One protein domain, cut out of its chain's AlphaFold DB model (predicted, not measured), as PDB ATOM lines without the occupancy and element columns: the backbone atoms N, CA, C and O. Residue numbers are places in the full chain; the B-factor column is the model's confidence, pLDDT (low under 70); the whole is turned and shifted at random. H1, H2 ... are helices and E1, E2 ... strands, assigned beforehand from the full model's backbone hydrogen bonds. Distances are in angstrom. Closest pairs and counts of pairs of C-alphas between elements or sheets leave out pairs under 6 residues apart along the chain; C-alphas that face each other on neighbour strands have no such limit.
ATOM      1  N   ILE A  24      55.924  43.374 -37.188       88.88
ATOM      2  CA  ILE A  24      55.032  42.215 -37.296       88.88
ATOM      3  C   ILE A  24      55.780  40.896 -37.512       88.88
ATOM      4  O   ILE A  24      55.292  39.857 -37.082       88.88
ATOM      5  N   ASP A  25      56.945  40.899 -38.161       88.56
ATOM      6  CA  ASP A  25      57.661  39.648 -38.439       88.56
ATOM      7  C   ASP A  25      58.113  39.002 -37.135       88.56
ATOM      8  O   ASP A  25      58.008  37.796 -36.945       88.56
ATOM      9  N   CYS A  26      58.495  39.836 -36.177       88.88
ATOM     10  CA  CYS A  26      58.892  39.377 -34.865       88.88
ATOM     11  C   CYS A  26      57.681  38.979 -33.998       88.88
ATOM     12  O   CYS A  26      57.746  37.983 -33.278       88.88
ATOM     13  N   ALA A  27      56.550  39.687 -34.121       92.50
ATOM     14  CA  ALA A  27      55.278  39.250 -33.536       92.50
ATOM     15  C   ALA A  27      54.856  37.870 -34.077       92.50
ATOM     16  O   ALA A  27      54.407  37.008 -33.321       92.50
ATOM     17  N   ARG A  28      55.051  37.643 -35.381       92.38
ATOM     18  CA  ARG A  28      54.740  36.388 -36.073       92.38
ATOM     19  C   ARG A  28      55.619  35.236 -35.608       92.38
ATOM     20  O   ARG A  28      55.116  34.123 -35.486       92.38
ATOM     21  N   ASP A  29      56.887  35.487 -35.301       91.50
ATOM     22  CA  ASP A  29      57.775  34.470 -34.724       91.50
ATOM     23  C   ASP A  29      57.279  33.990 -33.352       91.50
ATOM     24  O   ASP A  29      57.217  32.784 -33.110       91.50
ATOM     25  N   VAL A  30      56.868  34.916 -32.475       94.88
ATOM     26  CA  VAL A  30      56.296  34.581 -31.156       94.88
ATOM     27  C   VAL A  30      54.987  33.811 -31.311       94.88
ATOM     28  O   VAL A  30      54.825  32.740 -30.725       94.88
ATOM     29  N   TYR A  31      54.074  34.340 -32.126       95.56
ATOM     30  CA  TYR A  31      52.768  33.747 -32.388       95.56
ATOM     31  C   TYR A  31      52.878  32.315 -32.927       95.56
ATOM     32  O   TYR A  31      52.284  31.402 -32.358       95.56
ATOM     33  N   ASN A  32      53.682  32.098 -33.973       94.06
ATOM     34  CA  ASN A  32      53.854  30.774 -34.572       94.06
ATOM     35  C   ASN A  32      54.445  29.772 -33.582       94.06
ATOM     36  O   ASN A  32      54.052  28.612 -33.583       94.06
ATOM     37  N   TYR A  33      55.381  30.204 -32.734       95.00
ATOM     38  CA  TYR A  33      55.943  29.311 -31.728       95.00
ATOM     39  C   TYR A  33      54.899  28.898 -30.685       95.00
ATOM     40  O   TYR A  33      54.833  27.730 -30.325       95.00
ATOM     41  N   ILE A  34      54.046  29.824 -30.236       94.81
ATOM     42  CA  ILE A  34      52.936  29.497 -29.328       94.81
ATOM     43  C   ILE A  34      51.932  28.560 -30.005       94.81
ATOM     44  O   ILE A  34      51.496  27.603 -29.372       94.81
ATOM     45  N   LEU A  35      51.607  28.778 -31.281       93.62
ATOM     46  CA  LEU A  35      50.758  27.846 -32.020       93.62
ATOM     47  C   LEU A  35      51.377  26.459 -32.132       93.62
ATOM     48  O   LEU A  35      50.688  25.484 -31.874       93.62
ATOM     49  N   ASP A  36      52.670  26.346 -32.430       92.88
ATOM     50  CA  ASP A  36      53.356  25.051 -32.459       92.88
ATOM     51  C   ASP A  36      53.321  24.354 -31.085       92.88
ATOM     52  O   ASP A  36      53.311  23.126 -31.016       92.88
ATOM     53  N   LEU A  37      53.295  25.113 -29.982       91.44
ATOM     54  CA  LEU A  37      53.117  24.554 -28.640       91.44
ATOM     55  C   LEU A  37      51.682  24.060 -28.402       91.44
ATOM     56  O   LEU A  37      51.510  23.049 -27.725       91.44
ATOM     57  N   CYS A  38      50.664  24.749 -28.922       92.12
ATOM     58  CA  CYS A  38      49.254  24.367 -28.776       92.12
ATOM     59  C   CYS A  38      48.839  23.232 -29.724       92.12
ATOM     60  O   CYS A  38      48.218  22.265 -29.285       92.12
ATOM     61  N   ASP A  39      49.200  23.351 -31.001       88.19
ATOM     62  CA  ASP A  39      48.713  22.543 -32.125       88.19
ATOM     63  C   ASP A  39      49.764  21.631 -32.761       88.19
ATOM     64  O   ASP A  39      49.436  20.806 -33.614       88.19
ATOM     65  N   GLY A  40      51.027  21.722 -32.340       81.44
ATOM     66  CA  GLY A  40      52.031  20.743 -32.739       81.44
ATOM     67  C   GLY A  40      51.654  19.346 -32.248       81.44
ATOM     68  O   GLY A  40      51.186  19.196 -31.122       81.44
ATOM     69  N   PHE A  41      51.891  18.328 -33.082       74.38
ATOM     70  CA  PHE A  41      51.609  16.931 -32.744       74.38
ATOM     71  C   PHE A  41      52.282  16.539 -31.419       74.38
ATOM     72  O   PHE A  41      53.515  16.541 -31.321       74.38
ATOM     73  N   GLN A  42      51.475  16.219 -30.406       76.25
ATOM     74  CA  GLN A  42      51.945  15.819 -29.078       76.25
ATOM     75  C   GLN A  42      51.790  14.306 -28.910       76.25
ATOM     76  O   GLN A  42      50.680  13.796 -28.818       76.25
ATOM     77  N   THR A  43      52.902  13.583 -28.786       65.88
ATOM     78  CA  THR A  43      52.893  12.118 -28.594       65.88
ATOM     79  C   THR A  43      52.430  11.675 -27.204       65.88
ATOM     80  O   THR A  43      52.218  10.489 -26.987       65.88
ATOM     81  N   ASN A  44      52.328  12.604 -26.247       84.69
ATOM     82  CA  ASN A  44      52.084  12.304 -24.831       84.69
ATOM     83  C   ASN A  44      50.656  12.647 -24.376       84.69
ATOM     84  O   ASN A  44      50.385  12.655 -23.174       84.69
ATOM     85  N   LEU A  45      49.762  12.990 -25.304       86.75
ATOM     86  CA  LEU A  45      48.355  13.204 -24.988       86.75
ATOM     87  C   LEU A  45      47.605  11.868 -24.985       86.75
ATOM     88  O   LEU A  45      47.979  10.955 -25.719       86.75
ATOM     89  N   PRO A  46      46.561  11.721 -24.151       89.25
ATOM     90  CA  PRO A  46      45.708  10.547 -24.222       89.25
ATOM     91  C   PRO A  46      44.970  10.513 -25.565       89.25
ATOM     92  O   PRO A  46      44.495  11.540 -26.052       89.25
ATOM     93  N   GLU A  47      44.832   9.321 -26.140       86.50
ATOM     94  CA  GLU A  47      43.986   9.100 -27.315       86.50
ATOM     95  C   GLU A  47      42.539   9.573 -27.043       86.50
ATOM     96  O   GLU A  47      42.036   9.375 -25.927       86.50
ATOM     97  N   PRO A  48      41.841  10.185 -28.023       88.81
ATOM     98  CA  PRO A  48      42.223  10.367 -29.430       88.81
ATOM     99  C   PRO A  48      42.818  11.758 -29.743       88.81
ATOM    100  O   PRO A  48      42.646  12.267 -30.849       88.81
ATOM    101  N   PHE A  49      43.412  12.450 -28.764       90.56
ATOM    102  CA  PHE A  49      43.813  13.850 -28.930       90.56
ATOM    103  C   PHE A  49      45.230  13.981 -29.493       90.56
ATOM    104  O   PHE A  49      46.177  13.436 -28.933       90.56
ATOM    105  N   PHE A  50      45.392  14.783 -30.549       89.38
ATOM    106  CA  PHE A  50      46.691  15.002 -31.207       89.38
ATOM    107  C   PHE A  50      47.290  16.384 -30.925       89.38
ATOM    108  O   PHE A  50      48.482  16.603 -31.158       89.38
ATOM    109  N   SER A  51      46.479  17.307 -30.400       92.12
ATOM    110  CA  SER A  51      46.911  18.634 -29.963       92.12
ATOM    111  C   SER A  51      46.325  19.036 -28.615       92.12
ATOM    112  O   SER A  51      45.310  18.495 -28.166       92.12
ATOM    113  N   LEU A  52      46.948  20.023 -27.966       93.31
ATOM    114  CA  LEU A  52      46.426  20.573 -26.718       93.31
ATOM    115  C   LEU A  52      45.122  21.334 -26.938       93.31
ATOM    116  O   LEU A  52      44.264  21.294 -26.068       93.31
ATOM    117  N   THR A  53      44.932  21.963 -28.099       93.88
ATOM    118  CA  THR A  53      43.653  22.591 -28.467       93.88
ATOM    119  C   THR A  53      42.517  21.568 -28.467       93.88
ATOM    120  O   THR A  53      41.499  21.780 -27.807       93.88
ATOM    121  N   GLN A  54      42.731  20.404 -29.098       92.19
ATOM    122  CA  GLN A  54      41.764  19.302 -29.089       92.19
ATOM    123  C   GLN A  54      41.563  18.728 -27.683       92.19
ATOM    124  O   GLN A  54      40.427  18.533 -27.253       92.19
ATOM    125  N   TYR A  55      42.653  18.489 -26.947       93.38
ATOM    126  CA  TYR A  55      42.598  17.977 -25.575       93.38
ATOM    127  C   TYR A  55      41.818  18.910 -24.642       93.38
ATOM    128  O   TYR A  55      41.028  18.463 -23.809       93.38
ATOM    129  N   CYS A  56      41.992  20.220 -24.817       93.44
ATOM    130  CA  CYS A  56      41.258  21.242 -24.092       93.44
ATOM    131  C   CYS A  56      39.816  21.403 -24.577       93.44
ATOM    132  O   CYS A  56      39.095  22.136 -23.924       93.44
ATOM    133  N   ARG A  57      39.356  20.716 -25.632       94.06
ATOM    134  CA  ARG A  57      38.003  20.863 -26.208       94.06
ATOM    135  C   ARG A  57      37.717  22.285 -26.691       94.06
ATOM    136  O   ARG A  57      36.672  22.861 -26.390       94.06
ATOM    137  N   LEU A  58      38.662  22.843 -27.435       94.62
ATOM    138  CA  LEU A  58      38.479  24.089 -28.166       94.62
ATOM    139  C   LEU A  58      38.426  23.797 -29.664       94.62
ATOM    140  O   LEU A  58      39.189  22.972 -30.164       94.62
ATOM    141  N   ASP A  59      37.551  24.511 -30.362       93.12
ATOM    142  CA  ASP A  59      37.440  24.479 -31.814       93.12
ATOM    143  C   ASP A  59      38.048  25.748 -32.403       93.12
ATOM    144  O   ASP A  59      37.798  26.860 -31.927       93.12
ATOM    145  N   THR A  60      38.816  25.591 -33.478       92.94
ATOM    146  CA  THR A  60      39.291  26.732 -34.259       92.94
ATOM    147  C   THR A  60      38.151  27.303 -35.087       92.94
ATOM    148  O   THR A  60      37.478  26.598 -35.841       92.94
ATOM    149  N   ILE A  61      37.958  28.611 -34.992       91.94
ATOM    150  CA  ILE A  61      37.002  29.346 -35.808       91.94
ATOM    151  C   ILE A  61      37.631  29.582 -37.183       91.94
ATOM    152  O   ILE A  61      38.498  30.435 -37.360       91.94
ATOM    153  N   THR A  62      37.181  28.826 -38.179       88.62
ATOM    154  CA  THR A  62      37.590  28.990 -39.581       88.62
ATOM    155  C   THR A  62      36.379  29.068 -40.492       88.62
ATOM    156  O   THR A  62      35.285  28.639 -40.130       88.62
ATOM    157  N   VAL A  63      36.553  29.587 -41.709       83.94
ATOM    158  CA  VAL A  63      35.506  29.492 -42.734       83.94
ATOM    159  C   VAL A  63      35.166  28.006 -42.931       83.94
ATOM    160  O   VAL A  63      36.094  27.198 -43.025       83.94
ATOM    161  N   PRO A  64      33.878  27.623 -42.956       86.00
ATOM    162  CA  PRO A  64      32.686  28.473 -43.028       86.00
ATOM    163  C   PRO A  64      31.908  28.591 -41.696       86.00
ATOM    164  O   PRO A  64      30.746  28.198 -41.604       86.00
ATOM    165  N   ASN A  65      32.526  29.148 -40.646       88.31
ATOM    166  CA  ASN A  65      31.870  29.386 -39.350       88.31
ATOM    167  C   ASN A  65      30.940  30.627 -39.386       88.31
ATOM    168  O   ASN A  65      31.408  31.710 -39.746       88.31
ATOM    169  N   PRO A  66      29.665  30.526 -38.948       88.50
ATOM    170  CA  PRO A  66      28.720  31.652 -38.888       88.50
ATOM    171  C   PRO A  66      29.181  32.853 -38.064       88.50
ATOM    172  O   PRO A  66      28.740  33.967 -38.327       88.50
ATOM    173  N   TYR A  67      30.066  32.656 -37.085       90.25
ATOM    174  CA  TYR A  67      30.689  33.762 -36.354       90.25
ATOM    175  C   TYR A  67      31.420  34.733 -37.302       90.25
ATOM    176  O   TYR A  67      31.373  35.946 -37.112       90.25
ATOM    177  N   LEU A  68      32.041  34.220 -38.371       88.00
ATOM    178  CA  LEU A  68      32.797  35.018 -39.343       88.00
ATOM    179  C   LEU A  68      31.902  35.797 -40.320       88.00
ATOM    180  O   LEU A  68      32.415  36.491 -41.191       88.00
ATOM    181  N   TYR A  69      30.576  35.691 -40.198       81.44
ATOM    182  CA  TYR A  69      29.640  36.461 -41.018       81.44
ATOM    183  C   TYR A  69      29.584  37.952 -40.644       81.44
ATOM    184  O   TYR A  69      29.129  38.779 -41.435       81.44
ATOM    185  N   GLY A  70      29.998  38.299 -39.424       76.25
ATOM    186  CA  GLY A  70      29.956  39.675 -38.955       76.25
ATOM    187  C   GLY A  70      30.924  40.614 -39.686       76.25
ATOM    188  O   GLY A  70      31.456  40.327 -40.755       76.25
ATOM    189  N   ALA A  71      31.136  41.794 -39.110       69.56
ATOM    190  CA  ALA A  71      32.019  42.778 -39.716       69.56
ATOM    191  C   ALA A  71      33.480  42.327 -39.591       69.56
ATOM    192  O   ALA A  71      33.957  42.073 -38.486       69.56
ATOM    193  N   ASP A  72      34.205  42.324 -40.706       67.69
ATOM    194  CA  ASP A  72      35.661  42.332 -40.683       67.69
ATOM    195  C   ASP A  72      36.127  43.791 -40.626       67.69
ATOM    196  O   ASP A  72      35.939  44.541 -41.592       67.69
ATOM    197  N   PRO A  73      36.720  44.251 -39.513       60.47
ATOM    198  CA  PRO A  73      37.328  45.563 -39.476       60.47
ATOM    199  C   PRO A  73      38.471  45.554 -40.495       60.47
ATOM    200  O   PRO A  73      39.212  44.569 -40.597       60.47
ATOM    201  N   PRO A  74      38.663  46.641 -41.253       59.53
ATOM    202  CA  PRO A  74      39.790  46.722 -42.161       59.53
ATOM    203  C   PRO A  74      41.079  46.519 -41.360       59.53
ATOM    204  O   PRO A  74      41.403  47.287 -40.453       59.53
ATOM    205  N   SER A  75      41.846  45.498 -41.740       60.19
ATOM    206  CA  SER A  75      43.151  45.169 -41.154       60.19
ATOM    207  C   SER A  75      44.206  46.262 -41.393       60.19
ATOM    208  O   SER A  75      45.354  46.138 -40.967       60.19
ATOM    209  N   SER A  76      43.838  47.339 -42.096       55.59
ATOM    210  CA  SER A  76      44.650  48.527 -42.332       55.59
ATOM    211  C   SER A  76      43.797  49.799 -42.442       55.59
ATOM    212  O   SER A  76      43.190  50.066 -43.476       55.59
ATOM    213  N   ILE A  77      43.830  50.630 -41.401       58.00
ATOM    214  CA  ILE A  77      43.529  52.075 -41.455       58.00
ATOM    215  C   ILE A  77      44.839  52.817 -41.125       58.00
ATOM    216  O   ILE A  77      45.737  52.226 -40.516       58.00
ATOM    217  N   LYS A  78      45.003  54.089 -41.528       51.41
ATOM    218  CA  LYS A  78      46.168  54.913 -41.135       51.41
ATOM    219  C   LYS A  78      46.401  54.805 -39.615       51.41
ATOM    220  O   LYS A  78      45.566  55.246 -38.838       51.41
ATOM    221  N   GLY A  79      47.535  54.217 -39.213       53.59
ATOM    222  CA  GLY A  79      47.929  54.037 -37.806       53.59
ATOM    223  C   GLY A  79      47.473  52.732 -37.134       53.59
ATOM    224  O   GLY A  79      47.791  52.519 -35.969       53.59
ATOM    225  N   GLY A  80      46.762  51.850 -37.843       63.62
ATOM    226  CA  GLY A  80      46.085  50.692 -37.257       63.62
ATOM    227  C   GLY A  80      46.238  49.400 -38.050       63.62
ATOM    228  O   GLY A  80      45.269  48.666 -38.175       63.62
ATOM    229  N   LYS A  81      47.405  49.134 -38.646       83.62
ATOM    230  CA  LYS A  81      47.667  47.874 -39.356       83.62
ATOM    231  C   LYS A  81      47.884  46.709 -38.376       83.62
ATOM    232  O   LYS A  81      48.764  46.792 -37.516       83.62
ATOM    233  N   TRP A  82      47.133  45.625 -38.546       88.81
ATOM    234  CA  TRP A  82      47.226  44.396 -37.746       88.81
ATOM    235  C   TRP A  82      46.766  43.172 -38.556       88.81
ATOM    236  O   TRP A  82      46.237  43.313 -39.656       88.81
ATOM    237  N   CYS A  83      46.996  41.967 -38.043       88.50
ATOM    238  CA  CYS A  83      46.529  40.710 -38.624       88.50
ATOM    239  C   CYS A  83      45.816  39.864 -37.568       88.50
ATOM    240  O   CYS A  83      46.290  39.769 -36.431       88.50
ATOM    241  N   ARG A  84      44.718  39.208 -37.965       87.88
ATOM    242  CA  ARG A  84      44.115  38.125 -37.181       87.88
ATOM    243  C   ARG A  84      45.077  36.944 -37.108       87.88
ATOM    244  O   ARG A  84      45.700  36.587 -38.109       87.88
ATOM    245  N   GLY A  85      45.211  36.386 -35.916       91.75
ATOM    246  CA  GLY A  85      45.792  35.074 -35.680       91.75
ATOM    247  C   GLY A  85      44.686  34.034 -35.520       91.75
ATOM    248  O   GLY A  85      43.640  34.129 -36.158       91.75
ATOM    249  N   ILE A  86      44.934  33.046 -34.665       94.25
ATOM    250  CA  ILE A  86      43.972  32.005 -34.324       94.25
ATOM    251  C   ILE A  86      42.796  32.608 -33.554       94.25
ATOM    252  O   ILE A  86      42.988  33.473 -32.699       94.25
ATOM    253  N   GLU A  87      41.597  32.122 -33.834       95.25
ATOM    254  CA  GLU A  87      40.391  32.367 -33.052       95.25
ATOM    255  C   GLU A  87      39.867  31.003 -32.595       95.25
ATOM    256  O   GLU A  87      39.791  30.065 -33.389       95.25
ATOM    257  N   LEU A  88      39.558  30.883 -31.310       95.94
ATOM    258  CA  LEU A  88      39.139  29.654 -30.652       95.94
ATOM    259  C   LEU A  88      37.810  29.884 -29.936       95.94
ATOM    260  O   LEU A  88      37.616  30.896 -29.254       95.94
ATOM    261  N   GLU A  89      36.922  28.903 -30.035       95.44
ATOM    262  CA  GLU A  89      35.713  28.798 -29.223       95.44
ATOM    263  C   GLU A  89      35.678  27.481 -28.449       95.44
ATOM    264  O   GLU A  89      36.398  26.536 -28.764       95.44
ATOM    265  N   CYS A  90      34.847  27.413 -27.406       94.56
ATOM    266  CA  CYS A  90      34.557  26.138 -26.751       94.56
ATOM    267  C   CYS A  90      33.960  25.154 -27.761       94.56
ATOM    268  O   CYS A  90      33.169  25.567 -28.614       94.56
ATOM    269  N   ALA A  91      34.314  23.871 -27.628       91.25
ATOM    270  CA  ALA A  91      33.855  22.826 -28.530       91.25
ATOM    271  C   ALA A  91      32.343  22.907 -28.751       91.25
ATOM    272  O   ALA A  91      31.548  23.038 -27.806       91.25
ATOM    273  N   ARG A  92      31.962  22.846 -30.022       88.38
ATOM    274  CA  ARG A  92      30.571  22.914 -30.452       88.38
ATOM    275  C   ARG A  92      29.844  21.624 -30.097       88.38
ATOM    276  O   ARG A  92      30.378  20.529 -30.250       88.38
ATOM    277  N   ASP A  93      28.585  21.750 -29.700       86.75
ATOM    278  CA  ASP A  93      27.685  20.609 -29.528       86.75
ATOM    279  C   ASP A  93      26.748  20.544 -30.731       86.75
ATOM    280  O   ASP A  93      26.002  21.486 -30.999       86.75
ATOM    281  N   ASN A  94      26.825  19.462 -31.509       83.12
ATOM    282  CA  ASN A  94      26.037  19.281 -32.732       83.12
ATOM    283  C   ASN A  94      26.089  20.499 -33.675       83.12
ATOM    284  O   ASN A  94      25.069  20.944 -34.204       83.12
ATOM    285  N   GLY A  95      27.288  21.056 -33.878       79.75
ATOM    286  CA  GLY A  95      27.496  22.218 -34.747       79.75
ATOM    287  C   GLY A  95      26.952  23.532 -34.181       79.75
ATOM    288  O   GLY A  95      26.899  24.521 -34.910       79.75
ATOM    289  N   LYS A  96      26.571  23.577 -32.902       86.31
ATOM    290  CA  LYS A  96      26.148  24.799 -32.215       86.31
ATOM    291  C   LYS A  96      27.217  25.282 -31.241       86.31
ATOM    292  O   LYS A  96      27.824  24.461 -30.552       86.31
ATOM    293  N   PRO A  97      27.458  26.598 -31.164       90.62
ATOM    294  CA  PRO A  97      28.406  27.139 -30.204       90.62
ATOM    295  C   PRO A  97      27.837  26.974 -28.784       90.62
ATOM    296  O   PRO A  97      26.664  27.240 -28.533       90.62
ATOM    297  N   THR A  98      28.664  26.499 -27.856       92.38
ATOM    298  CA  THR A  98      28.245  26.162 -26.480       92.38
ATOM    299  C   THR A  98      28.469  27.300 -25.491       92.38
ATOM    300  O   THR A  98      27.903  27.302 -24.401       92.38
ATOM    301  N   SER A  99      29.292  28.279 -25.868       94.12
ATOM    302  CA  SER A  99      29.695  29.393 -25.018       94.12
ATOM    303  C   SER A  99      29.873  30.675 -25.837       94.12
ATOM    304  O   SER A  99      30.375  30.614 -26.966       94.12
ATOM    305  N   PRO A 100      29.501  31.846 -25.290       95.00
ATOM    306  CA  PRO A 100      29.783  33.134 -25.914       95.00
ATOM    307  C   PRO A 100      31.237  33.579 -25.716       95.00
ATOM    308  O   PRO A 100      31.652  34.572 -26.304       95.00
ATOM    309  N   TYR A 101      32.003  32.876 -24.879       95.38
ATOM    310  CA  TYR A 101      33.420  33.143 -24.690       95.38
ATOM    311  C   TYR A 101      34.219  32.836 -25.951       95.38
ATOM    312  O   TYR A 101      34.021  31.795 -26.582       95.38
ATOM    313  N   MET A 102      35.190  33.697 -26.243       94.94
ATOM    314  CA  MET A 102      36.218  33.392 -27.226       94.94
ATOM    315  C   MET A 102      37.626  33.699 -26.738       94.94
ATOM    316  O   MET A 102      37.850  34.649 -25.983       94.94
ATOM    317  N   ALA A 103      38.583  32.955 -27.281       96.88
ATOM    318  CA  ALA A 103      39.992  33.303 -27.232       96.88
ATOM    319  C   ALA A 103      40.491  33.641 -28.638       96.88
ATOM    320  O   ALA A 103      40.154  32.963 -29.601       96.88
ATOM    321  N   GLN A 104      41.301  34.685 -28.777       96.06
ATOM    322  CA  GLN A 104      41.907  35.038 -30.060       96.06
ATOM    323  C   GLN A 104      43.365  35.465 -29.915       96.06
ATOM    324  O   GLN A 104      43.824  35.844 -28.837       96.06
ATOM    325  N   ALA A 105      44.096  35.445 -31.021       96.75
ATOM    326  CA  ALA A 105      45.414  36.044 -31.137       96.75
ATOM    327  C   ALA A 105      45.416  37.135 -32.210       96.75
ATOM    328  O   ALA A 105      44.773  37.005 -33.248       96.75
ATOM    329  N   THR A 106      46.188  38.196 -31.995       95.31
ATOM    330  CA  THR A 106      46.391  39.263 -32.983       95.31
ATOM    331  C   THR A 106      47.861  39.619 -33.115       95.31
ATOM    332  O   THR A 106      48.633  39.517 -32.162       95.31
ATOM    333  N   LEU A 107      48.263  40.021 -34.318       94.50
ATOM    334  CA  LEU A 107      49.628  40.424 -34.634       94.50
ATOM    335  C   LEU A 107      49.629  41.875 -35.106       94.50
ATOM    336  O   LEU A 107      48.877  42.236 -36.010       94.50
ATOM    337  N   HIS A 108      50.504  42.701 -34.543       92.75
ATOM    338  CA  HIS A 108      50.512  44.144 -34.787       92.75
ATOM    339  C   HIS A 108      51.790  44.601 -35.486       92.75
ATOM    340  O   HIS A 108      52.884  44.105 -35.224       92.75
ATOM    341  N   TYR A 109      51.656  45.599 -36.364       90.50
ATOM    342  CA  TYR A 109      52.781  46.205 -37.094       90.50
ATOM    343  C   TYR A 109      53.529  47.283 -36.295       90.50
ATOM    344  O   TYR A 109      54.453  47.907 -36.817       90.50
ATOM    345  N   TYR A 110      53.139  47.512 -35.044       89.25
ATOM    346  CA  TYR A 110      53.674  48.560 -34.179       89.25
ATOM    347  C   TYR A 110      54.218  47.958 -32.889       89.25
ATOM    348  O   TYR A 110      53.852  46.845 -32.525       89.25
ATOM    349  N   ASN A 111      55.077  48.702 -32.193       90.56
ATOM    350  CA  ASN A 111      55.566  48.302 -30.877       90.56
ATOM    351  C   ASN A 111      54.537  48.646 -29.797       90.56
ATOM    352  O   ASN A 111      53.941  49.727 -29.820       90.56
ATOM    353  N   GLY A 112      54.383  47.752 -28.825       89.31
ATOM    354  CA  GLY A 112      53.578  48.003 -27.635       89.31
ATOM    355  C   GLY A 112      54.211  49.007 -26.688       89.31
ATOM    356  O   GLY A 112      55.430  49.185 -26.667       89.31
ATOM    357  N   ARG A 113      53.376  49.634 -25.860       92.25
ATOM    358  CA  ARG A 113      53.812  50.422 -24.703       92.25
ATOM    359  C   ARG A 113      52.898  50.143 -23.521       92.25
ATOM    360  O   ARG A 113      51.681  50.008 -23.690       92.25
ATOM    361  N   GLU A 114      53.490  50.097 -22.335       93.50
ATOM    362  CA  GLU A 114      52.744  50.017 -21.082       93.50
ATOM    363  C   GLU A 114      51.761  51.182 -20.946       93.50
ATOM    364  O   GLU A 114      52.020  52.287 -21.423       93.50
ATOM    365  N   GLY A 115      50.609  50.919 -20.327       90.19
ATOM    366  CA  GLY A 115      49.565  51.930 -20.117       90.19
ATOM    367  C   GLY A 115      48.870  52.439 -21.388       90.19
ATOM    368  O   GLY A 115      48.130  53.414 -21.319       90.19
ATOM    369  N   SER A 116      49.085  51.805 -22.545       93.00
ATOM    370  CA  SER A 116      48.426  52.165 -23.809       93.00
ATOM    371  C   SER A 116      47.869  50.943 -24.530       93.00
ATOM    372  O   SER A 116      48.422  49.852 -24.392       93.00
ATOM    373  N   ILE A 117      46.839  51.141 -25.353       93.12
ATOM    374  CA  ILE A 117      46.281  50.129 -26.255       93.12
ATOM    375  C   ILE A 117      46.479  50.569 -27.710       93.12
ATOM    376  O   ILE A 117      46.331  51.745 -28.047       93.12
ATOM    377  N   LEU A 118      46.849  49.631 -28.578       92.25
ATOM    378  CA  LEU A 118      46.930  49.845 -30.017       92.25
ATOM    379  C   LEU A 118      45.519  49.851 -30.604       92.25
ATOM    380  O   LEU A 118      44.659  49.072 -30.199       92.25
ATOM    381  N   TRP A 119      45.297  50.663 -31.636       90.50
ATOM    382  CA  TRP A 119      44.018  50.660 -32.351       90.50
ATOM    383  C   TRP A 119      43.626  49.261 -32.842       90.50
ATOM    384  O   TRP A 119      42.478  48.860 -32.698       90.50
ATOM    385  N   GLY A 120      44.589  48.500 -33.376       90.00
ATOM    386  CA  GLY A 120      44.342  47.137 -33.842       90.00
ATOM    387  C   GLY A 120      43.880  46.192 -32.734       90.00
ATOM    388  O   GLY A 120      43.122  45.270 -33.005       90.00
ATOM    389  N   GLU A 121      44.299  46.417 -31.487       93.88
ATOM    390  CA  GLU A 121      43.848  45.611 -30.350       93.88
ATOM    391  C   GLU A 121      42.404  45.941 -29.988       93.88
ATOM    392  O   GLU A 121      41.576  45.043 -29.862       93.88
ATOM    393  N   LEU A 122      42.086  47.231 -29.862       93.56
ATOM    394  CA  LEU A 122      40.728  47.663 -29.546       93.56
ATOM    395  C   LEU A 122      39.744  47.249 -30.649       93.56
ATOM    396  O   LEU A 122      38.683  46.704 -30.352       93.56
ATOM    397  N   ALA A 123      40.117  47.459 -31.913       91.81
ATOM    398  CA  ALA A 123      39.305  47.080 -33.062       91.81
ATOM    399  C   ALA A 123      39.050  45.567 -33.098       91.81
ATOM    400  O   ALA A 123      37.905  45.158 -33.250       91.81
ATOM    401  N   ALA A 124      40.080  44.738 -32.897       92.38
ATOM    402  CA  ALA A 124      39.927  43.284 -32.892       92.38
ATOM    403  C   ALA A 124      39.031  42.777 -31.750       92.38
ATOM    404  O   ALA A 124      38.238  41.860 -31.953       92.38
ATOM    405  N   LEU A 125      39.123  43.377 -30.558       94.62
ATOM    406  CA  LEU A 125      38.255  43.026 -29.430       94.62
ATOM    407  C   LEU A 125      36.796  43.385 -29.713       94.62
ATOM    408  O   LEU A 125      35.929  42.524 -29.598       94.62
ATOM    409  N   ILE A 126      36.532  44.625 -30.133       93.38
ATOM    410  CA  ILE A 126      35.169  45.086 -30.433       93.38
ATOM    411  C   ILE A 126      34.558  44.251 -31.558       93.38
ATOM    412  O   ILE A 126      33.404  43.848 -31.460       93.38
ATOM    413  N   THR A 127      35.331  43.947 -32.600       93.44
ATOM    414  CA  THR A 127      34.893  43.068 -33.685       93.44
ATOM    415  C   THR A 127      34.524  41.686 -33.187       93.44
ATOM    416  O   THR A 127      33.453  41.198 -33.530       93.44
ATOM    417  N   ALA A 128      35.374  41.064 -32.371       94.69
ATOM    418  CA  ALA A 128      35.099  39.736 -31.847       94.69
ATOM    419  C   ALA A 128      33.814  39.711 -31.011       94.69
ATOM    420  O   ALA A 128      32.950  38.855 -31.210       94.69
ATOM    421  N   MET A 129      33.649  40.701 -30.133       95.62
ATOM    422  CA  MET A 129      32.447  40.856 -29.312       95.62
ATOM    423  C   MET A 129      31.203  41.088 -30.173       95.62
ATOM    424  O   MET A 129      30.187  40.424 -29.982       95.62
ATOM    425  N   HIS A 130      31.290  41.987 -31.155       94.50
ATOM    426  CA  HIS A 130      30.199  42.286 -32.078       94.50
ATOM    427  C   HIS A 130      29.793  41.050 -32.883       94.50
ATOM    428  O   HIS A 130      28.621  40.691 -32.900       94.50
ATOM    429  N   ASN A 131      30.755  40.366 -33.503       94.12
ATOM    430  CA  ASN A 131      30.505  39.196 -34.343       94.12
ATOM    431  C   ASN A 131      29.886  38.049 -33.544       94.12
ATOM    432  O   ASN A 131      28.963  37.400 -34.028       94.12
ATOM    433  N   ARG A 132      30.318  37.852 -32.293       94.75
ATOM    434  CA  ARG A 132      29.697  36.891 -31.376       94.75
ATOM    435  C   ARG A 132      28.278  37.304 -30.971       94.75
ATOM    436  O   ARG A 132      27.407  36.440 -30.887       94.75
ATOM    437  N   ALA A 133      28.028  38.597 -30.763       94.81
ATOM    438  CA  ALA A 133      26.710  39.122 -30.401       94.81
ATOM    439  C   ALA A 133      25.677  38.987 -31.524       94.81
ATOM    440  O   ALA A 133      24.514  38.690 -31.257       94.81
ATOM    441  N   ILE A 134      26.101  39.164 -32.777       93.19
ATOM    442  CA  ILE A 134      25.228  39.032 -33.951       93.19
ATOM    443  C   ILE A 134      25.295  37.648 -34.608       93.19
ATOM    444  O   ILE A 134      24.704  37.454 -35.669       93.19
ATOM    445  N   GLN A 135      26.018  36.694 -34.013       93.38
ATOM    446  CA  GLN A 135      26.225  35.369 -34.590       93.38
ATOM    447  C   GLN A 135      24.877  34.655 -34.804       93.38
ATOM    448  O   GLN A 135      24.153  34.436 -33.826       93.38
ATOM    449  N   PRO A 136      24.552  34.228 -36.038       92.06
ATOM    450  CA  PRO A 136      23.321  33.489 -36.303       92.06
ATOM    451  C   PRO A 136      23.309  32.096 -35.647       92.06
ATOM    452  O   PRO A 136      24.317  31.384 -35.650       92.06
ATOM    453  N   ASP A 137      22.154  31.692 -35.115       91.81
ATOM    454  CA  ASP A 137      21.848  30.311 -34.719       91.81
ATOM    455  C   ASP A 137      21.489  29.516 -35.978       91.81
ATOM    456  O   ASP A 137      20.465  29.778 -36.613       91.81
ATOM    457  N   ILE A 138      22.333  28.549 -36.330       87.81
ATOM    458  CA  ILE A 138      22.104  27.644 -37.456       87.81
ATOM    459  C   ILE A 138      21.924  26.213 -36.955       87.81
ATOM    460  O   ILE A 138      22.500  25.799 -35.946       87.81
ATOM    461  N   ASP A 139      21.107  25.437 -37.659       85.81
ATOM    462  CA  ASP A 139      20.983  24.009 -37.397       85.81
ATOM    463  C   ASP A 139      22.167  23.212 -37.978       85.81
ATOM    464  O   ASP A 139      22.971  23.697 -38.779       85.81
ATOM    465  N   ILE A 140      22.263  21.949 -37.561       84.56
ATOM    466  CA  ILE A 140      23.341  21.040 -37.957       84.56
ATOM    467  C   ILE A 140      23.361  20.741 -39.462       84.56
ATOM    468  O   ILE A 140      24.440  20.528 -40.011       84.56
ATOM    469  N   GLN A 141      22.212  20.720 -40.143       87.31
ATOM    470  CA  GLN A 141      22.161  20.441 -41.582       87.31
ATOM    471  C   GLN A 141      22.712  21.627 -42.361       87.31
ATOM    472  O   GLN A 141      23.588  21.453 -43.206       87.31
ATOM    473  N   THR A 142      22.290  22.835 -41.996       86.12
ATOM    474  CA  THR A 142      22.837  24.082 -42.535       86.12
ATOM    475  C   THR A 142      24.344  24.171 -42.273       86.12
ATOM    476  O   THR A 142      25.123  24.407 -43.197       86.12
ATOM    477  N   SER A 143      24.792  23.873 -41.046       83.69
ATOM    478  CA  SER A 143      26.221  23.870 -40.697       83.69
ATOM    479  C   SER A 143      27.032  22.867 -41.520       83.69
ATOM    480  O   SER A 143      28.141  23.190 -41.942       83.69
ATOM    481  N   ARG A 144      26.509  21.657 -41.751       85.31
ATOM    482  CA  ARG A 144      27.156  20.644 -42.605       85.31
ATOM    483  C   ARG A 144      27.223  21.097 -44.054       85.31
ATOM    484  O   ARG A 144      28.288  21.037 -44.655       85.31
ATOM    485  N   SER A 145      26.123  21.632 -44.568       87.25
ATOM    486  CA  SER A 145      26.055  22.155 -45.928       87.25
ATOM    487  C   SER A 145      27.056  23.291 -46.165       87.25
ATOM    488  O   SER A 145      27.651  23.377 -47.239       87.25
ATOM    489  N   TYR A 146      27.285  24.160 -45.176       86.12
ATOM    490  CA  TYR A 146      28.352  25.157 -45.255       86.12
ATOM    491  C   TYR A 146      29.726  24.509 -45.330       86.12
ATOM    492  O   TYR A 146      30.493  24.861 -46.222       86.12
ATOM    493  N   MET A 147      30.030  23.552 -44.448       82.88
ATOM    494  CA  MET A 147      31.322  22.851 -44.456       82.88
ATOM    495  C   MET A 147      31.600  22.158 -45.795       82.88
ATOM    496  O   MET A 147      32.717  22.239 -46.292       82.88
ATOM    497  N   GLU A 148      30.588  21.541 -46.405       87.44
ATOM    498  CA  GLU A 148      30.703  20.899 -47.721       87.44
ATOM    499  C   GLU A 148      30.950  21.909 -48.852       87.44
ATOM    500  O   GLU A 148      31.741  21.644 -49.756       87.44
ATOM    501  N   ARG A 149      30.299  23.079 -48.809       87.69
ATOM    502  CA  ARG A 149      30.437  24.130 -49.835       87.69
ATOM    503  C   ARG A 149      31.685  24.997 -49.661       87.69
ATOM    504  O   ARG A 149      32.165  25.573 -50.635       87.69
ATOM    505  N   GLY A 150      32.184  25.132 -48.435       84.88
ATOM    506  CA  GLY A 150      33.307  26.003 -48.083       84.88
ATOM    507  C   GLY A 150      32.963  27.494 -47.972       84.88
ATOM    508  O   GLY A 150      33.871  28.308 -47.832       84.88
ATOM    509  N   TYR A 151      31.685  27.881 -48.022       80.00
ATOM    510  CA  TYR A 151      31.235  29.267 -47.841       80.00
ATOM    511  C   TYR A 151      29.842  29.338 -47.199       80.00
ATOM    512  O   TYR A 151      29.101  28.355 -47.178       80.00
ATOM    513  N   VAL A 152      29.497  30.517 -46.672       80.12
ATOM    514  CA  VAL A 152      28.206  30.822 -46.033       80.12
ATOM    515  C   VAL A 152      27.357  31.664 -46.986       80.12
ATOM    516  O   VAL A 152      27.844  32.662 -47.517       80.12
ATOM    517  N   LEU A 153      26.092  31.287 -47.186       79.56
ATOM    518  CA  LEU A 153      25.114  32.090 -47.927       79.56
ATOM    519  C   LEU A 153      24.300  32.946 -46.964       79.56
ATOM    520  O   LEU A 153      23.686  32.431 -46.033       79.56
ATOM    521  N   LYS A 154      24.286  34.259 -47.204       78.56
ATOM    522  CA  LYS A 154      23.607  35.236 -46.344       78.56
ATOM    523  C   LYS A 154      22.107  34.966 -46.245       78.56
ATOM    524  O   LYS A 154      21.513  35.196 -45.201       78.56
ATOM    525  N   GLU A 155      21.509  34.488 -47.324       81.50
ATOM    526  CA  GLU A 155      20.077  34.216 -47.452       81.50
ATOM    527  C   GLU A 155      19.641  33.021 -46.595       81.50
ATOM    528  O   GLU A 155      18.475  32.915 -46.227       81.50
ATOM    529  N   GLU A 156      20.584  32.136 -46.263       80.62
ATOM    530  CA  GLU A 156      20.370  30.973 -45.400       80.62
ATOM    531  C   GLU A 156      20.618  31.295 -43.917       80.62
ATOM    532  O   GLU A 156      20.316  30.481 -43.043       80.62
ATOM    533  N   LEU A 157      21.142  32.488 -43.610       81.62
ATOM    534  CA  LEU A 157      21.294  32.945 -42.237       81.62
ATOM    535  C   LEU A 157      19.945  33.433 -41.715       81.62
ATOM    536  O   LEU A 157      19.389  34.431 -42.173       81.62
ATOM    537  N   GLY A 158      19.414  32.715 -40.731       80.69
ATOM    538  CA  GLY A 158      18.229  33.153 -40.007       80.69
ATOM    539  C   GLY A 158      18.496  34.388 -39.140       80.69
ATOM    540  O   GLY A 158      19.631  34.734 -38.825       80.69
ATOM    541  N   ASN A 159      17.418  35.015 -38.666       85.44
ATOM    542  CA  ASN A 159      17.485  36.174 -37.761       85.44
ATOM    543  C   ASN A 159      17.646  35.787 -36.280       85.44
ATOM    544  O   ASN A 159      17.663  36.650 -35.403       85.44
ATOM    545  N   ARG A 160      17.684  34.485 -35.975       92.56
ATOM    546  CA  ARG A 160      17.870  33.994 -34.607       92.56
ATOM    547  C   ARG A 160      19.340  34.112 -34.239       92.56
ATOM    548  O   ARG A 160      20.190  33.668 -35.000       92.56
ATOM    549  N   LEU A 161      19.622  34.670 -33.068       94.69
ATOM    550  CA  LEU A 161      20.979  34.760 -32.535       94.69
ATOM    551  C   LEU A 161      21.349  33.472 -31.800       94.69
ATOM    552  O   LEU A 161      20.496  32.869 -31.150       94.69
ATOM    553  N   ALA A 162      22.625  33.097 -31.857       94.56
ATOM    554  CA  ALA A 162      23.175  31.972 -31.103       94.56
ATOM    555  C   ALA A 162      23.138  32.218 -29.583       94.56
ATOM    556  O   ALA A 162      22.948  31.285 -28.809       94.56
ATOM    557  N   PHE A 163      23.258  33.482 -29.160       95.56
ATOM    558  CA  PHE A 163      23.323  33.883 -27.751       95.56
ATOM    559  C   PHE A 163      22.360  35.041 -27.426       95.56
ATOM    560  O   PHE A 163      22.796  36.110 -27.007       95.56
ATOM    561  N   PRO A 164      21.035  34.870 -27.591       95.62
ATOM    562  CA  PRO A 164      20.077  35.979 -27.521       95.62
ATOM    563  C   PRO A 164      19.907  36.573 -26.113       95.62
ATOM    564  O   PRO A 164      19.363  37.663 -25.973       95.62
ATOM    565  N   GLN A 165      20.324  35.844 -25.074       95.25
ATOM    566  CA  GLN A 165      20.252  36.284 -23.676       95.25
ATOM    567  C   GLN A 165      21.604  36.756 -23.130       95.25
ATOM    568  O   GLN A 165      21.655  37.305 -22.030       95.25
ATOM    569  N   GLU A 166      22.690  36.538 -23.874       95.56
ATOM    570  CA  GLU A 166      24.009  36.996 -23.464       95.56
ATOM    571  C   GLU A 166      24.122  38.504 -23.680       95.56
ATOM    572  O   GLU A 166      23.627  39.051 -24.665       95.56
ATOM    573  N   LYS A 167      24.777  39.181 -22.741       94.81
ATOM    574  CA  LYS A 167      24.979  40.633 -22.780       94.81
ATOM    575  C   LYS A 167      26.443  41.031 -22.655       94.81
ATOM    576  O   LYS A 167      26.755  42.172 -22.958       94.81
ATOM    577  N   ARG A 168      27.321  40.127 -22.207       95.25
ATOM    578  CA  ARG A 168      28.721  40.386 -21.841       95.25
ATOM    579  C   ARG A 168      29.700  40.074 -22.964       95.25
ATOM    580  O   ARG A 168      30.643  40.835 -23.146       95.25
ATOM    581  N   PHE A 169      29.482  38.983 -23.701       95.88
ATOM    582  CA  PHE A 169      30.330  38.532 -24.819       95.88
ATOM    583  C   PHE A 169      31.839  38.570 -24.503       95.88
ATOM    584  O   PHE A 169      32.571  39.373 -25.082       95.88
ATOM    585  N   PRO A 170      32.314  37.746 -23.552       96.50
ATOM    586  CA  PRO A 170      33.685  37.824 -23.069       96.50
ATOM    587  C   PRO A 170      34.699  37.355 -24.117       96.50
ATOM    588  O   PRO A 170      34.558  36.288 -24.716       96.50
ATOM    589  N   VAL A 171      35.771  38.124 -24.293       97.06
ATOM    590  CA  VAL A 171      36.862  37.815 -25.221       97.06
ATOM    591  C   VAL A 171      38.196  37.935 -24.500       97.06
ATOM    592  O   VAL A 171      38.523  38.990 -23.954       97.06
ATOM    593  N   VAL A 172      39.003  36.875 -24.540       97.69
ATOM    594  CA  VAL A 172      40.432  36.959 -24.225       97.69
ATOM    595  C   VAL A 172      41.234  37.085 -25.516       97.69
ATOM    596  O   VAL A 172      40.965  36.412 -26.508       97.69
ATOM    597  N   MET A 173      42.235  37.955 -25.519       97.81
ATOM    598  CA  MET A 173      43.101  38.172 -26.666       97.81
ATOM    599  C   MET A 173      44.568  38.141 -26.262       97.81
ATOM    600  O   MET A 173      45.006  38.884 -25.383       97.81
ATOM    601  N   LEU A 174      45.341  37.321 -26.967       98.19
ATOM    602  CA  LEU A 174      46.793  37.396 -26.985       98.19
ATOM    603  C   LEU A 174      47.226  38.360 -28.082       98.19
ATOM    604  O   LEU A 174      47.079  38.087 -29.270       98.19
ATOM    605  N   SER A 175      47.761  39.502 -27.684       97.38
ATOM    606  CA  SER A 175      48.232  40.516 -28.615       97.38
ATOM    607  C   SER A 175      49.746  40.436 -28.744       97.38
ATOM    608  O   SER A 175      50.449  40.589 -27.745       97.38
ATOM    609  N   PHE A 176      50.247  40.198 -29.955       96.94
ATOM    610  CA  PHE A 176      51.671  40.086 -30.275       96.94
ATOM    611  C   PHE A 176      52.145  41.278 -31.098       96.94
ATOM    612  O   PHE A 176      51.491  41.708 -32.047       96.94
ATOM    613  N   MET A 177      53.313  41.809 -30.759       93.94
ATOM    614  CA  MET A 177      53.819  43.063 -31.312       93.94
ATOM    615  C   MET A 177      55.341  43.117 -31.312       93.94
ATOM    616  O   MET A 177      56.017  42.341 -30.630       93.94
ATOM    617  N   GLY A 178      55.880  44.063 -32.078       86.69
ATOM    618  CA  GLY A 178      57.318  44.278 -32.127       86.69
ATOM    619  C   GLY A 178      57.891  44.819 -30.809       86.69
ATOM    620  O   GLY A 178      57.167  45.465 -30.044       86.69
ATOM    621  N   PRO A 179      59.199  44.637 -30.546       86.19
ATOM    622  CA  PRO A 179      60.141  43.722 -31.199       86.19
ATOM    623  C   PRO A 179      59.762  42.248 -30.981       86.19
ATOM    624  O   PRO A 179      59.191  41.681 -31.882       86.19
ATOM    625  N   GLN A 180      59.941  41.605 -29.831       92.94
ATOM    626  CA  GLN A 180      59.261  40.322 -29.554       92.94
ATOM    627  C   GLN A 180      58.509  40.450 -28.243       92.94
ATOM    628  O   GLN A 180      59.004  40.053 -27.195       92.94
ATOM    629  N   HIS A 181      57.334  41.070 -28.300       95.38
ATOM    630  CA  HIS A 181      56.511  41.330 -27.127       95.38
ATOM    631  C   HIS A 181      55.100  40.791 -27.311       95.38
ATOM    632  O   HIS A 181      54.602  40.629 -28.427       95.38
ATOM    633  N   GLY A 182      54.434  40.560 -26.188       96.94
ATOM    634  CA  GLY A 182      53.007  40.312 -26.192       96.94
ATOM    635  C   GLY A 182      52.348  40.683 -24.878       96.94
ATOM    636  O   GLY A 182      53.008  40.871 -23.858       96.94
ATOM    637  N   ARG A 183      51.026  40.786 -24.893       97.81
ATOM    638  CA  ARG A 183      50.207  41.001 -23.697       97.81
ATOM    639  C   ARG A 183      48.878  40.283 -23.816       97.81
ATOM    640  O   ARG A 183      48.462  39.899 -24.907       97.81
ATOM    641  N   ILE A 184      48.233  40.126 -22.673       98.31
ATOM    642  CA  ILE A 184      46.915  39.527 -22.545       98.31
ATOM    643  C   ILE A 184      45.919  40.659 -22.322       98.31
ATOM    644  O   ILE A 184      46.103  41.507 -21.441       98.31
ATOM    645  N   LEU A 185      44.865  40.656 -23.124       97.94
ATOM    646  CA  LEU A 185      43.729  41.551 -22.999       97.94
ATOM    647  C   LEU A 185      42.483  40.711 -22.726       97.94
ATOM    648  O   LEU A 185      42.311  39.652 -23.320       97.94
ATOM    649  N   TYR A 186      41.627  41.170 -21.822       97.19
ATOM    650  CA  TYR A 186      40.314  40.584 -21.570       97.19
ATOM    651  C   TYR A 186      39.270  41.685 -21.680       97.19
ATOM    652  O   TYR A 186      39.414  42.724 -21.033       97.19
ATOM    653  N   ALA A 187      38.249  41.471 -22.501       97.00
ATOM    654  CA  ALA A 187      37.188  42.436 -22.725       97.00
ATOM    655  C   ALA A 187      35.814  41.789 -22.584       97.00
ATOM    656  O   ALA A 187      35.631  40.630 -22.950       97.00
ATOM    657  N   PHE A 188      34.863  42.548 -22.054       97.06
ATOM    658  CA  PHE A 188      33.455  42.175 -21.976       97.06
ATOM    659  C   PHE A 188      32.603  43.432 -21.752       97.06
ATOM    660  O   PHE A 188      33.115  44.482 -21.360       97.06
ATOM    661  N   MET A 189      31.300  43.327 -21.988       96.81
ATOM    662  CA  MET A 189      30.334  44.373 -21.657       96.81
ATOM    663  C   MET A 189      29.813  44.214 -20.227       96.81
ATOM    664  O   MET A 189      29.376  43.133 -19.825       96.81
ATOM    665  N   ASP A 190      29.795  45.312 -19.480       95.38
ATOM    666  CA  ASP A 190      29.109  45.443 -18.198       95.38
ATOM    667  C   ASP A 190      28.000  46.492 -18.327       95.38
ATOM    668  O   ASP A 190      28.231  47.703 -18.260       95.38
ATOM    669  N   GLY A 191      26.790  46.023 -18.641       92.81
ATOM    670  CA  GLY A 191      25.711  46.898 -19.094       92.81
ATOM    671  C   GLY A 191      26.094  47.604 -20.398       92.81
ATOM    672  O   GLY A 191      26.337  46.955 -21.411       92.81
ATOM    673  N   GLU A 192      26.155  48.934 -20.367       94.00
ATOM    674  CA  GLU A 192      26.542  49.769 -21.516       94.00
ATOM    675  C   GLU A 192      28.048  50.077 -21.561       94.00
ATOM    676  O   GLU A 192      28.521  50.762 -22.467       94.00
ATOM    677  N   GLN A 193      28.820  49.591 -20.586       96.56
ATOM    678  CA  GLN A 193      30.245  49.884 -20.481       96.56
ATOM    679  C   GLN A 193      31.085  48.745 -21.047       96.56
ATOM    680  O   GLN A 193      30.931  47.589 -20.661       96.56
ATOM    681  N   LEU A 194      32.033  49.079 -21.920       96.00
ATOM    682  CA  LEU A 194      33.093  48.155 -22.304       96.00
ATOM    683  C   LEU A 194      34.133  48.100 -21.181       96.00
ATOM    684  O   LEU A 194      34.858  49.070 -20.949       96.00
ATOM    685  N   VAL A 195      34.240  46.955 -20.514       97.12
ATOM    686  CA  VAL A 195      35.307  46.692 -19.549       97.12
ATOM    687  C   VAL A 195      36.479  46.066 -20.284       97.12
ATOM    688  O   VAL A 195      36.354  44.997 -20.873       97.12
ATOM    689  N   LEU A 196      37.639  46.716 -20.208       96.50
ATOM    690  CA  LEU A 196      38.895  46.224 -20.760       96.50
ATOM    691  C   LEU A 196      39.912  46.035 -19.635       96.50
ATOM    692  O   LEU A 196      40.269  46.980 -18.931       96.50
ATOM    693  N   ARG A 197      40.423  44.815 -19.494       96.38
ATOM    694  CA  ARG A 197      41.528  44.481 -18.594       96.38
ATOM    695  C   ARG A 197      42.767  44.184 -19.415       96.38
ATOM    696  O   ARG A 197      42.720  43.417 -20.374       96.38
ATOM    697  N   GLN A 198      43.880  44.771 -19.005       97.19
ATOM    698  CA  GLN A 198      45.153  44.657 -19.696       97.19
ATOM    699  C   GLN A 198      46.232  44.168 -18.733       97.19
ATOM    700  O   GLN A 198      46.397  44.711 -17.641       97.19
ATOM    701  N   SER A 199      46.986  43.150 -19.146       97.75
ATOM    702  CA  SER A 199      48.206  42.750 -18.452       97.75
ATOM    703  C   SER A 199      49.354  43.724 -18.727       97.75
ATOM    704  O   SER A 199      49.327  44.482 -19.699       97.75
ATOM    705  N   ARG A 200      50.442  43.601 -17.961       96.62
ATOM    706  CA  ARG A 200      51.742  44.134 -18.393       96.62
ATOM    707  C   ARG A 200      52.139  43.600 -19.776       96.62
ATOM    708  O   ARG A 200      51.664  42.541 -20.205       96.62
ATOM    709  N   LEU A 201      53.043  44.304 -20.432       96.62
ATOM    710  CA  LEU A 201      53.742  43.872 -21.627       96.62
ATOM    711  C   LEU A 201      54.825  42.857 -21.241       96.62
ATOM    712  O   LEU A 201      55.698  43.113 -20.413       96.62
ATOM    713  N   PHE A 202      54.759  41.678 -21.838       97.38
ATOM    714  CA  PHE A 202      55.726  40.612 -21.632       97.38
ATOM    715  C   PHE A 202      56.754  40.601 -22.758       97.38
ATOM    716  O   PHE A 202      56.396  40.733 -23.930       97.38
ATOM    717  N   SER A 203      58.020  40.398 -22.398       96.12
ATOM    718  CA  SER A 203      59.094  40.179 -23.364       96.12
ATOM    719  C   SER A 203      59.214  38.697 -23.709       96.12
ATOM    720  O   SER A 203      59.189  37.828 -22.836       96.12
ATOM    721  N   PHE A 204      59.363  38.435 -25.001       96.62
ATOM    722  CA  PHE A 204      59.690  37.145 -25.594       96.62
ATOM    723  C   PHE A 204      61.068  37.169 -26.263       96.62
ATOM    724  O   PHE A 204      61.491  36.174 -26.828       96.62
ATOM    725  N   GLU A 205      61.813  38.272 -26.173       95.06
ATOM    726  CA  GLU A 205      63.086  38.447 -26.884       95.06
ATOM    727  C   GLU A 205      64.133  37.375 -26.561       95.06
ATOM    728  O   GLU A 205      65.040  37.136 -27.356       95.06
ATOM    729  N   ARG A 206      64.022  36.738 -25.394       94.81
ATOM    730  CA  ARG A 206      64.887  35.642 -24.959       94.81
ATOM    731  C   ARG A 206      64.051  34.430 -24.606       94.81
ATOM    732  O   ARG A 206      63.254  34.496 -23.667       94.81
ATOM    733  N   LYS A 207      64.308  33.301 -25.270       93.88
ATOM    734  CA  LYS A 207      63.608  32.029 -25.024       93.88
ATOM    735  C   LYS A 207      63.584  31.654 -23.544       93.88
ATOM    736  O   LYS A 207      62.561  31.208 -23.042       93.88
ATOM    737  N   ALA A 208      64.712  31.852 -22.858       93.62
ATOM    738  CA  ALA A 208      64.904  31.462 -21.463       93.62
ATOM    739  C   ALA A 208      63.923  32.143 -20.491       93.62
ATOM    740  O   ALA A 208      63.573  31.554 -19.474       93.62
ATOM    741  N   ASN A 209      63.465  33.355 -20.820       93.00
ATOM    742  CA  ASN A 209      62.618  34.172 -19.946       93.00
ATOM    743  C   ASN A 209      61.208  34.390 -20.518       93.00
ATOM    744  O   ASN A 209      60.370  35.025 -19.877       93.00
ATOM    745  N   ALA A 210      60.952  33.894 -21.728       96.44
ATOM    746  CA  ALA A 210      59.704  34.089 -22.441       96.44
ATOM    747  C   ALA A 210      58.552  33.317 -21.764       96.44
ATOM    748  O   ALA A 210      58.666  32.110 -21.523       96.44
ATOM    749  N   PRO A 211      57.404  33.959 -21.479       97.19
ATOM    750  CA  PRO A 211      56.317  33.351 -20.711       97.19
ATOM    751  C   PRO A 211      55.394  32.477 -21.579       97.19
ATOM    752  O   PRO A 211      54.169  32.607 -21.526       97.19
ATOM    753  N   PHE A 212      55.959  31.565 -22.375       96.50
ATOM    754  CA  PHE A 212      55.198  30.717 -23.302       96.50
ATOM    755  C   PHE A 212      54.092  29.922 -22.605       96.50
ATOM    756  O   PHE A 212      52.951  29.937 -23.057       96.50
ATOM    757  N   ALA A 213      54.403  29.303 -21.461       95.31
ATOM    758  CA  ALA A 213      53.439  28.509 -20.702       95.31
ATOM    759  C   ALA A 213      52.243  29.342 -20.207       95.31
ATOM    760  O   ALA A 213      51.124  28.840 -20.159       95.31
ATOM    761  N   LEU A 214      52.454  30.617 -19.856       97.31
ATOM    762  CA  LEU A 214      51.360  31.507 -19.465       97.31
ATOM    763  C   LEU A 214      50.440  31.776 -20.659       97.31
ATOM    764  O   LEU A 214      49.234  31.590 -20.548       97.31
ATOM    765  N   PHE A 215      51.003  32.184 -21.796       97.75
ATOM    766  CA  PHE A 215      50.216  32.531 -22.981       97.75
ATOM    767  C   PHE A 215      49.472  31.313 -23.530       97.75
ATOM    768  O   PHE A 215      48.282  31.407 -23.804       97.75
ATOM    769  N   GLN A 216      50.129  30.154 -23.591       95.75
ATOM    770  CA  GLN A 216      49.501  28.889 -23.966       95.75
ATOM    771  C   GLN A 216      48.310  28.554 -23.058       95.75
ATOM    772  O   GLN A 216      47.218  28.290 -23.547       95.75
ATOM    773  N   ARG A 217      48.493  28.600 -21.731       95.50
ATOM    774  CA  ARG A 217      47.416  28.290 -20.777       95.50
ATOM    775  C   ARG A 217      46.239  29.249 -20.889       95.50
ATOM    776  O   ARG A 217      45.109  28.817 -20.711       95.50
ATOM    777  N   ILE A 218      46.498  30.529 -21.150       96.44
ATOM    778  CA  ILE A 218      45.447  31.534 -21.326       96.44
ATOM    779  C   ILE A 218      44.697  31.308 -22.640       96.44
ATOM    780  O   ILE A 218      43.469  31.282 -22.625       96.44
ATOM    781  N   LEU A 219      45.408  31.075 -23.749       96.25
ATOM    782  CA  LEU A 219      44.794  30.778 -25.048       96.25
ATOM    783  C   LEU A 219      43.895  29.541 -24.986       96.25
ATOM    784  O   LEU A 219      42.815  29.539 -25.562       96.25
ATOM    785  N   LEU A 220      44.339  28.514 -24.256       95.62
ATOM    786  CA  LEU A 220      43.643  27.237 -24.120       95.62
ATOM    787  C   LEU A 220      42.676  27.180 -22.923       95.62
ATOM    788  O   LEU A 220      42.178  26.109 -22.565       95.62
ATOM    789  N   SER A 221      42.429  28.312 -22.260       93.12
ATOM    790  CA  SER A 221      41.572  28.354 -21.075       93.12
ATOM    791  C   SER A 221      40.087  28.314 -21.426       93.12
ATOM    792  O   SER A 221      39.655  28.784 -22.478       93.12
TER     793      SER A 221
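Overview. This is residues 24 to 221 of the 227 residues of an uncharacterized protein of Aspergillus terreus (strain NIH 2624 / FGSC A1156) (UniProt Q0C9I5). A strongly twisted six-strand sheet curls round one helix, H4, while H1 and H6 pack on the opposite face, making three layers, helices on both faces of a sheet. A further helix, H5, lies away from this core, among the long links at one end of the domain. The printed part has 198 residues, with six named helices and six named strands in the order H1 H2 E1 H3 E2 E3 H4 H5 E4 E5 E6 H6. The mixed sheet runs E1, E2, E3, E4, E5, E6, with E3 and E4 parallel and the other neighbours antiparallel, and the class is mixed, helices and strands. The whole is compact, with a radius of gyration of the C-alphas of 17.1 A and spans of 48 by 44 by 29 A.

Along the chain. The strands are E1, residues 58 to 60; E2, 82 to 90, 24.8 A long; E3, 102 to 111, 24.7 A; E4, 171 to 178, 22.5 A; E5, 181 to 190, 29.1 A; and E6, 193 to 198, 15.8 A. The helices are H1, residues 24 to 39, 21.3 A; H2, 52 to 55; H3, 66 to 69; H4, 119 to 133, 20.9 A; H5, 140 to 149, 14.2 A; and H6, 212 to 219, 10.5 A. C-alpha 24 is at (55.032, 42.215, -37.296) and C-alpha 219 at (44.794, 30.778, -25.048).

Arrangement. E3 and E4 are parallel, with N 104 and O 172 2.9 A apart, within hydrogen-bond range; H4 and H5 lie between them along the chain in a strand-helix-strand unit, two parallel neighbour strands joined through helices. E3 bends by 66 degrees at residue 108. E2 and E3 form a hairpin, with N 85 and O 105 at 2.8 A, and the edge strand E1 pairs with E2, N 59 and O 89 at 2.8 A. E4, E5 and E6 form a meander, each strand the antiparallel neighbour of the one before, with N 173 and O 185 at 2.8 A and N 186 and O 197 at 2.9 A. H4 is on the sheet; its closest C-alphas to E2 are Gly 120 and Trp 82, 5.6 A. H1 is over E3 and E4 at a height over the sheet of 8.3 A, along E4 at 17 degrees on the local plane. H6 is over E4 at 9.4 A, along it at 16 degrees on the local plane, rising 39.6 degrees out of that plane, only just short of standing up from the sheet. With residues 34 to 38 alone H1 touches H6, about perpendicular at 77 degrees; the closest C-alphas, of Ile 34 and Gln 216, are 6.4 A apart. With residues 38 to 39 alone it touches H2, Cys 38 and Leu 52 having the closest C-alphas, 5.2 A; H2 only grazes the sheet. H3 touches H4, C-alphas 67 and 131 being closest at 5.8 A. H5 touches no helix and is not on the sheet; it is only just apart from H3, at 8.4 A. In H1, H4, H5 and H6 every O i to N i+4 pair is within hydrogen-bond range; H2 and H3 are too short for one.

Size, cuts and confidence. The two C-alphas farthest apart, of Glu 155 and Ala 208, are 51.9 A apart. The printed part has no cut. The links H1 to H2, H3 to E2, E2 to E3, H5 to E4 and E6 to H6 are long. The mean pLDDT of the printed part is 90.0; residue 43 and residues 71 to 80 are under 70.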